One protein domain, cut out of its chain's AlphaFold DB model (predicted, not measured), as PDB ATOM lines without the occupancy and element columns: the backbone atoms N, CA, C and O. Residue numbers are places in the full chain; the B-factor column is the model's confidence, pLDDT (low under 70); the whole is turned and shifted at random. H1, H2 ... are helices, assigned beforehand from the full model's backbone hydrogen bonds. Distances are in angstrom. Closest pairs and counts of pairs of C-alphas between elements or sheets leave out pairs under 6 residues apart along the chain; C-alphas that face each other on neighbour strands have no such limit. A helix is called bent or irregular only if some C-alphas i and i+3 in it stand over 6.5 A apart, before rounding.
ATOM      1  N   LEU A 496     146.826 126.016 187.499       82.88
ATOM      2  CA  LEU A 496     147.811 125.770 188.553       82.88
ATOM      3  C   LEU A 496     149.044 125.037 188.011       82.88
ATOM      4  O   LEU A 496     150.165 125.483 188.227       82.88
ATOM      5  N   SER A 497     148.846 123.962 187.242       81.31
ATOM      6  CA  SER A 497     149.944 123.146 186.712       81.31
ATOM      7  C   SER A 497     150.854 123.916 185.754       81.31
ATOM      8  O   SER A 497     152.055 123.684 185.743       81.31
ATOM      9  N   LYS A 498     150.312 124.865 184.978       83.19
ATOM     10  CA  LYS A 498     151.098 125.732 184.078       83.19
ATOM     11  C   LYS A 498     152.035 126.695 184.813       83.19
ATOM     12  O   LYS A 498     152.968 127.195 184.195       83.19
ATOM     13  N   ARG A 499     151.775 126.982 186.094       80.00
ATOM     14  CA  ARG A 499     152.612 127.860 186.930       80.00
ATOM     15  C   ARG A 499     153.746 127.100 187.632       80.00
ATOM     16  O   ARG A 499     154.625 127.748 188.184       80.00
ATOM     17  N   ILE A 500     153.734 125.764 187.609       77.19
ATOM     18  CA  ILE A 500     154.783 124.916 188.193       77.19
ATOM     19  C   ILE A 500     155.855 124.674 187.128       77.19
ATOM     20  O   ILE A 500     155.544 124.211 186.027       77.19
ATOM     21  N   ALA A 501     157.116 124.983 187.435       69.12
ATOM     22  CA  ALA A 501     158.207 124.706 186.511       69.12
ATOM     23  C   ALA A 501     158.386 123.182 186.331       69.12
ATOM     24  O   ALA A 501     158.255 122.431 187.300       69.12
ATOM     25  N   PRO A 502     158.726 122.693 185.123       63.16
ATOM     26  CA  PRO A 502     159.043 121.284 184.939       63.16
ATOM     27  C   PRO A 502     160.216 120.900 185.851       63.16
ATOM     28  O   PRO A 502     161.310 121.459 185.738       63.16
ATOM     29  N   HIS A 503     159.982 119.967 186.777       59.59
ATOM     30  CA  HIS A 503     160.994 119.536 187.739       59.59
ATOM     31  C   HIS A 503     162.209 118.927 187.022       59.59
ATOM     32  O   HIS A 503     162.073 118.004 186.224       59.59
ATOM     33  N   LYS A 504     163.411 119.437 187.329       47.06
ATOM     34  CA  LYS A 504     164.696 119.006 186.736       47.06
ATOM     35  C   LYS A 504     165.454 117.946 187.564       47.06
ATOM     36  O   LYS A 504     166.640 117.730 187.338       47.06
ATOM     37  N   GLY A 505     164.815 117.309 188.547       46.75
ATOM     38  CA  GLY A 505     165.475 116.371 189.467       46.75
ATOM     39  C   GLY A 505     165.427 114.910 189.003       46.75
ATOM     40  O   GLY A 505     164.348 114.360 188.804       46.75
ATOM     41  N   LEU A 506     166.591 114.256 188.921       36.75
ATOM     42  CA  LEU A 506     166.817 112.872 188.453       36.75
ATOM     43  C   LEU A 506     166.250 111.735 189.348       36.75
ATOM     44  O   LEU A 506     166.554 110.569 189.132       36.75
ATOM     45  N   GLY A 507     165.384 112.050 190.316       52.22
ATOM     46  CA  GLY A 507     164.587 111.085 191.103       52.22
ATOM     47  C   GLY A 507     163.131 111.544 191.306       52.22
ATOM     48  O   GLY A 507     162.469 111.141 192.260       52.22
ATOM     49  N   GLY A 508     162.677 112.468 190.449       52.22
ATOM     50  CA  GLY A 508     161.603 113.440 190.668       52.22
ATOM     51  C   GLY A 508     160.166 112.948 190.524       52.22
ATOM     52  O   GLY A 508     159.461 113.375 189.614       52.22
ATOM     53  N   MET A 509     159.699 112.119 191.459       60.09
ATOM     54  CA  MET A 509     158.261 111.823 191.576       60.09
ATOM     55  C   MET A 509     157.497 112.870 192.417       60.09
ATOM     56  O   MET A 509     156.297 113.039 192.226       60.09
ATOM     57  N   PHE A 510     158.181 113.596 193.317       69.00
ATOM     58  CA  PHE A 510     157.590 114.601 194.215       69.00
ATOM     59  C   PHE A 510     158.500 115.818 194.408       69.00
ATOM     60  O   PHE A 510     159.724 115.698 194.361       69.00
ATOM     61  N   VAL A 511     157.887 116.965 194.687       72.69
ATOM     62  CA  VAL A 511     158.553 118.224 195.045       72.69
ATOM     63  C   VAL A 511     158.949 118.162 196.514       72.69
ATOM     64  O   VAL A 511     158.132 117.782 197.356       72.69
ATOM     65  N   GLN A 512     160.190 118.510 196.850       75.62
ATOM     66  CA  GLN A 512     160.640 118.523 198.242       75.62
ATOM     67  C   GLN A 512     160.147 119.783 198.953       75.62
ATOM     68  O   GLN A 512     159.974 120.829 198.340       75.62
ATOM     69  N   ASN A 513     159.956 119.715 200.272       73.50
ATOM     70  CA  ASN A 513     159.514 120.858 201.088       73.50
ATOM     71  C   ASN A 513     160.487 122.059 201.073       73.50
ATOM     72  O   ASN A 513     160.130 123.158 201.497       73.50
ATOM     73  N   THR A 514     161.718 121.848 200.611       72.38
ATOM     74  CA  THR A 514     162.754 122.863 200.411       72.38
ATOM     75  C   THR A 514     162.635 123.586 199.070       72.38
ATOM     76  O   THR A 514     163.204 124.672 198.934       72.38
ATOM     77  N   ASP A 515     161.892 123.030 198.109       75.81
ATOM     78  CA  ASP A 515     161.750 123.584 196.767       75.81
ATOM     79  C   ASP A 515     160.820 124.801 196.752       75.81
ATOM     80  O   ASP A 515     159.813 124.873 197.461       75.81
ATOM     81  N   ARG A 516     161.135 125.757 195.872       73.75
ATOM     82  CA  ARG A 516     160.381 127.009 195.706       73.75
ATOM     83  C   ARG A 516     158.922 126.786 195.289       73.75
ATOM     84  O   ARG A 516     158.059 127.563 195.680       73.75
ATOM     85  N   ASP A 517     158.650 125.716 194.547       79.38
ATOM     86  CA  ASP A 517     157.321 125.422 194.001       79.38
ATOM     87  C   ASP A 517     156.532 124.420 194.862       79.38
ATOM     88  O   ASP A 517     155.437 124.000 194.483       79.38
ATOM     89  N   TYR A 518     157.057 124.037 196.037       83.88
ATOM     90  CA  TYR A 518     156.427 123.034 196.899       83.88
ATOM     91  C   TYR A 518     154.996 123.406 197.281       83.88
ATOM     92  O   TYR A 518     154.099 122.582 197.149       83.88
ATOM     93  N   ALA A 519     154.764 124.648 197.714       83.50
ATOM     94  CA  ALA A 519     153.446 125.114 198.141       83.50
ATOM     95  C   ALA A 519     152.395 124.994 197.032       83.50
ATOM     96  O   ALA A 519     151.287 124.516 197.268       83.50
ATOM     97  N   LEU A 520     152.764 125.417 195.821       85.75
ATOM     98  CA  LEU A 520     151.899 125.393 194.649       85.75
ATOM     99  C   LEU A 520     151.635 123.957 194.182       85.75
ATOM    100  O   LEU A 520     150.494 123.623 193.868       85.75
ATOM    101  N   SER A 521     152.666 123.108 194.173       85.50
ATOM    102  CA  SER A 521     152.529 121.686 193.852       85.50
ATOM    103  C   SER A 521     151.627 120.983 194.863       85.50
ATOM    104  O   SER A 521     150.618 120.392 194.493       85.50
ATOM    105  N   GLU A 522     151.908 121.129 196.154       88.38
ATOM    106  CA  GLU A 522     151.120 120.533 197.229       88.38
ATOM    107  C   GLU A 522     149.642 120.947 197.161       88.38
ATOM    108  O   GLU A 522     148.754 120.098 197.254       88.38
ATOM    109  N   PHE A 523     149.376 122.232 196.905       90.25
ATOM    110  CA  PHE A 523     148.024 122.750 196.707       90.25
ATOM    111  C   PHE A 523     147.340 122.174 195.457       90.25
ATOM    112  O   PHE A 523     146.178 121.774 195.521       90.25
ATOM    113  N   LEU A 524     148.051 122.070 194.326       89.75
ATOM    114  CA  LEU A 524     147.534 121.428 193.113       89.75
ATOM    115  C   LEU A 524     147.111 119.980 193.388       89.75
ATOM    116  O   LEU A 524     146.016 119.579 192.996       89.75
ATOM    117  N   TYR A 525     147.955 119.205 194.071       89.06
ATOM    118  CA  TYR A 525     147.644 117.815 194.396       89.06
ATOM    119  C   TYR A 525     146.463 117.694 195.365       89.06
ATOM    120  O   TYR A 525     145.664 116.770 195.207       89.06
ATOM    121  N   GLN A 526     146.286 118.638 196.299       91.56
ATOM    122  CA  GLN A 526     145.075 118.711 197.123       91.56
ATOM    123  C   GLN A 526     143.830 118.928 196.250       91.56
ATOM    124  O   GLN A 526     142.890 118.139 196.320       91.56
ATOM    125  N   VAL A 527     143.846 119.927 195.361       90.94
ATOM    126  CA  VAL A 527     142.725 120.207 194.444       90.94
ATOM    127  C   VAL A 527     142.407 118.994 193.563       90.94
ATOM    128  O   VAL A 527     141.243 118.634 193.388       90.94
ATOM    129  N   MET A 528     143.425 118.329 193.011       90.81
ATOM    130  CA  MET A 528     143.239 117.127 192.192       90.81
ATOM    131  C   MET A 528     142.658 115.963 193.000       90.81
ATOM    132  O   MET A 528     141.772 115.261 192.502       90.81
ATOM    133  N   PHE A 529     143.124 115.770 194.236       91.56
ATOM    134  CA  PHE A 529     142.614 114.738 195.131       91.56
ATOM    135  C   PHE A 529     141.138 114.954 195.448       91.56
ATOM    136  O   PHE A 529     140.335 114.064 195.186       91.56
ATOM    137  N   GLU A 530     140.762 116.144 195.916       92.62
ATOM    138  CA  GLU A 530     139.384 116.439 196.323       92.62
ATOM    139  C   GLU A 530     138.392 116.411 195.147       92.62
ATOM    140  O   GLU A 530     137.221 116.076 195.321       92.62
ATOM    141  N   ARG A 531     138.856 116.712 193.925       91.44
ATOM    142  CA  ARG A 531     138.049 116.562 192.703       91.44
ATOM    143  C   ARG A 531     137.847 115.105 192.292       91.44
ATOM    144  O   ARG A 531     136.804 114.783 191.730       91.44
ATOM    145  N   THR A 532     138.852 114.255 192.504       90.50
ATOM    146  CA  THR A 532     138.844 112.858 192.036       90.50
ATOM    147  C   THR A 532     138.210 111.912 193.053       90.50
ATOM    148  O   THR A 532     137.569 110.945 192.652       90.50
ATOM    149  N   TYR A 533     138.380 112.204 194.345       90.44
ATOM    150  CA  TYR A 533     137.932 111.387 195.475       90.44
ATOM    151  C   TYR A 533     137.127 112.233 196.483       90.44
ATOM    152  O   TYR A 533     137.528 112.345 197.646       90.44
ATOM    153  N   PRO A 534     136.016 112.874 196.063       89.12
ATOM    154  CA  PRO A 534     135.239 113.770 196.924       89.12
ATOM    155  C   PRO A 534     134.744 113.090 198.211       89.12
ATOM    156  O   PRO A 534     134.646 113.734 199.252       89.12
ATOM    157  N   GLU A 535     134.489 111.781 198.165       89.50
ATOM    158  CA  GLU A 535     134.060 110.964 199.301       89.50
ATOM    159  C   GLU A 535     135.140 110.787 200.382       89.50
ATOM    160  O   GLU A 535     134.817 110.479 201.525       89.50
ATOM    161  N   ARG A 536     136.418 111.013 200.046       89.00
ATOM    162  CA  ARG A 536     137.563 110.892 200.970       89.00
ATOM    163  C   ARG A 536     138.092 112.242 201.453       89.00
ATOM    164  O   ARG A 536     139.001 112.285 202.281       89.00
ATOM    165  N   THR A 537     137.539 113.348 200.954       86.81
ATOM    166  CA  THR A 537     138.025 114.707 201.231       86.81
ATOM    167  C   THR A 537     137.997 115.047 202.720       86.81
ATOM    168  O   THR A 537     139.011 115.483 203.262       86.81
ATOM    169  N   GLN A 538     136.877 114.808 203.412       85.38
ATOM    170  CA  GLN A 538     136.747 115.147 204.838       85.38
ATOM    171  C   GLN A 538     137.726 114.358 205.719       85.38
ATOM    172  O   GLN A 538     138.367 114.932 206.599       85.38
ATOM    173  N   GLU A 539     137.896 113.062 205.443       87.50
ATOM    174  CA  GLU A 539     138.846 112.206 206.160       87.50
ATOM    175  C   GLU A 539     140.286 112.711 205.994       87.50
ATOM    176  O   GLU A 539     141.061 112.749 206.951       87.50
ATOM    177  N   MET A 540     140.653 113.122 204.777       87.06
ATOM    178  CA  MET A 540     142.002 113.599 204.491       87.06
ATOM    179  C   MET A 540     142.277 114.990 205.061       87.06
ATOM    180  O   MET A 540     143.358 115.197 205.611       87.06
ATOM    181  N   ARG A 541     141.301 115.909 205.017       86.38
ATOM    182  CA  ARG A 541     141.411 117.238 205.645       86.38
ATOM    183  C   ARG A 541     141.607 117.155 207.164       86.38
ATOM    184  O   ARG A 541     142.299 117.995 207.731       86.38
ATOM    185  N   ALA A 542     141.058 116.130 207.823       83.12
ATOM    186  CA  ALA A 542     141.187 115.934 209.270       83.12
ATOM    187  C   ALA A 542     142.592 115.479 209.724       83.12
ATOM    188  O   ALA A 542     142.954 115.637 210.892       83.12
ATOM    189  N   LYS A 543     143.403 114.907 208.827       84.50
ATOM    190  CA  LYS A 543     144.736 114.386 209.162       84.50
ATOM    191  C   LYS A 543     145.773 115.521 209.163       84.50
ATOM    192  O   LYS A 543     145.968 116.220 208.170       84.50
ATOM    193  N   ARG A 544     146.498 115.691 210.276       76.38
ATOM    194  CA  ARG A 544     147.596 116.672 210.379       76.38
ATOM    195  C   ARG A 544     148.814 116.226 209.564       76.38
ATOM    196  O   ARG A 544     149.200 115.064 209.613       76.38
ATOM    197  N   GLY A 545     149.444 117.164 208.852       75.25
ATOM    198  CA  GLY A 545     150.708 116.926 208.138       75.25
ATOM    199  C   GLY A 545     150.607 116.028 206.898       75.25
ATOM    200  O   GLY A 545     151.617 115.479 206.462       75.25
ATOM    201  N   VAL A 546     149.409 115.853 206.334       83.31
ATOM    202  CA  VAL A 546     149.212 115.091 205.092       83.31
ATOM    203  C   VAL A 546     149.991 115.720 203.943       83.31
ATOM    204  O   VAL A 546     149.891 116.922 203.719       83.31
ATOM    205  N   SER A 547     150.703 114.877 203.190       86.19
ATOM    206  CA  SER A 547     151.228 115.230 201.872       86.19
ATOM    207  C   SER A 547     150.263 114.747 200.788       86.19
ATOM    208  O   SER A 547     150.222 113.554 200.468       86.19
ATOM    209  N   TYR A 548     149.486 115.663 200.218       87.44
ATOM    210  CA  TYR A 548     148.551 115.399 199.128       87.44
ATOM    211  C   TYR A 548     149.259 114.924 197.864       87.44
ATOM    212  O   TYR A 548     148.712 114.077 197.161       87.44
ATOM    213  N   GLN A 549     150.498 115.370 197.627       87.62
ATOM    214  CA  GLN A 549     151.382 114.798 196.609       87.62
ATOM    215  C   GLN A 549     151.470 113.271 196.733       87.62
ATOM    216  O   GLN A 549     151.148 112.541 195.796       87.62
ATOM    217  N   ARG A 550     151.830 112.766 197.919       85.69
ATOM    218  CA  ARG A 550     151.956 111.321 198.160       85.69
ATOM    219  C   ARG A 550     150.609 110.614 198.114       85.69
ATOM    220  O   ARG A 550     150.496 109.566 197.487       85.69
ATOM    221  N   VAL A 551     149.598 111.176 198.774       87.88
ATOM    222  CA  VAL A 551     148.278 110.539 198.895       87.88
ATOM    223  C   VAL A 551     147.609 110.391 197.534       87.88
ATOM    224  O   VAL A 551     147.108 109.313 197.219       87.88
ATOM    225  N   TYR A 552     147.626 111.437 196.710       88.00
ATOM    226  CA  TYR A 552     147.026 111.384 195.385       88.00
ATOM    227  C   TYR A 552     147.749 110.392 194.472       88.00
ATOM    228  O   TYR A 552     147.098 109.568 193.832       88.00
ATOM    229  N   THR A 553     149.086 110.412 194.454       84.81
ATOM    230  CA  THR A 553     149.875 109.486 193.631       84.81
ATOM    231  C   THR A 553     149.686 108.036 194.068       84.81
ATOM    232  O   THR A 553     149.486 107.172 193.218       84.81
ATOM    233  N   LEU A 554     149.650 107.752 195.374       85.69
ATOM    234  CA  LEU A 554     149.352 106.409 195.882       85.69
ATOM    235  C   LEU A 554     147.928 105.958 195.533       85.69
ATOM    236  O   LEU A 554     147.736 104.810 195.141       85.69
ATOM    237  N   ALA A 555     146.938 106.850 195.623       85.25
ATOM    238  CA  ALA A 555     145.566 106.535 195.233       85.25
ATOM    239  C   ALA A 555     145.459 106.212 193.732       85.25
ATOM    240  O   ALA A 555     144.795 105.247 193.354       85.25
ATOM    241  N   GLN A 556     146.155 106.970 192.876       85.06
ATOM    242  CA  GLN A 556     146.217 106.695 191.437       85.06
ATOM    243  C   GLN A 556     146.938 105.380 191.122       85.06
ATOM    244  O   GLN A 556     146.440 104.593 190.320       85.06
ATOM    245  N   LEU A 557     148.067 105.103 191.782       83.50
ATOM    246  CA  LEU A 557     148.788 103.838 191.627       83.50
ATOM    247  C   LEU A 557     147.938 102.647 192.078       83.50
ATOM    248  O   LEU A 557     147.869 101.655 191.360       83.50
ATOM    249  N   SER A 558     147.233 102.756 193.209       83.56
ATOM    250  CA  SER A 558     146.291 101.719 193.655       83.56
ATOM    251  C   SER A 558     145.231 101.462 192.591       83.56
ATOM    252  O   SER A 558     145.021 100.318 192.210       83.56
ATOM    253  N   LYS A 559     144.631 102.520 192.034       84.69
ATOM    254  CA  LYS A 559     143.623 102.401 190.975       84.69
ATOM    255  C   LYS A 559     144.174 101.726 189.716       84.69
ATOM    256  O   LYS A 559     143.477 100.925 189.101       84.69
ATOM    257  N   GLN A 560     145.414 102.028 189.331       81.94
ATOM    258  CA  GLN A 560     146.081 101.368 188.205       81.94
ATOM    259  C   GLN A 560     146.364  99.892 188.495       81.94
ATOM    260  O   GLN A 560     146.095  99.046 187.647       81.94
TER     261      GLN A 560
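What this domain is: This is residues 496 to 560 of the 621 residues of an uncharacterized protein of Rhodospirillaceae bacterium (UniProt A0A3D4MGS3). One long helix, H1, runs through this small domain, with a short helix H2 turning off at a corner at its far end and a helix H3 that begins near the middle of H1 and runs away from it at a slant. Before H1, the long stretch without a named element, residues 496 to 517, makes a wide loop at the end where H1 begins. The 65 printed residues hold three named helices, H1, H2 and H3 in chain order, and no named strand; 37 residues are in these helices, and the class is all helix. The whole is compact, with a radius of gyration of the C-alphas of 12.1 A and spans of 34 by 25 by 21 A.

How they stand to each other: H1, residues 518 to 532, is the longest helix. H3, residues 548 to 560, touches H1 with residues 548 to 552 alone; the closest C-alphas are those of Gln 526 and Tyr 548, 5.2 A apart. H1 and H3 run the same way at a steep tilt of 42 degrees. H2, residues 534 to 542, and H1 only just touch, and only at the corner by their link, with 3 pairs of C-alphas within 8 A. The closest are those of Glu 530 and Thr 537, 5.4 A apart. H1 and H2 run opposite ways at a steep tilt of 43 degrees. H2 and H3 are apart. In H1 and H3 every O i to N i+4 pair is within hydrogen-bond range; in H2 it is 3 of 5.

Where its parts are: H1 begins at C-alpha 518 (156.427, 123.034, 196.899) and is 20.9 A long. H2 is 13.9 A long and irregular: C-alphas 535 and 538 are 7.4 A apart. H3 is 18.0 A long and ends at C-alpha 560 (146.081, 101.368, 188.205).

The domain as a whole: The two C-alphas farthest apart, those of Leu 506 and Glu 535, are 34.6 A apart. The printed part has no cut, and both links, H1 to H2 and H2 to H3, are tight. Residues 501 to 510 have pLDDT under 70.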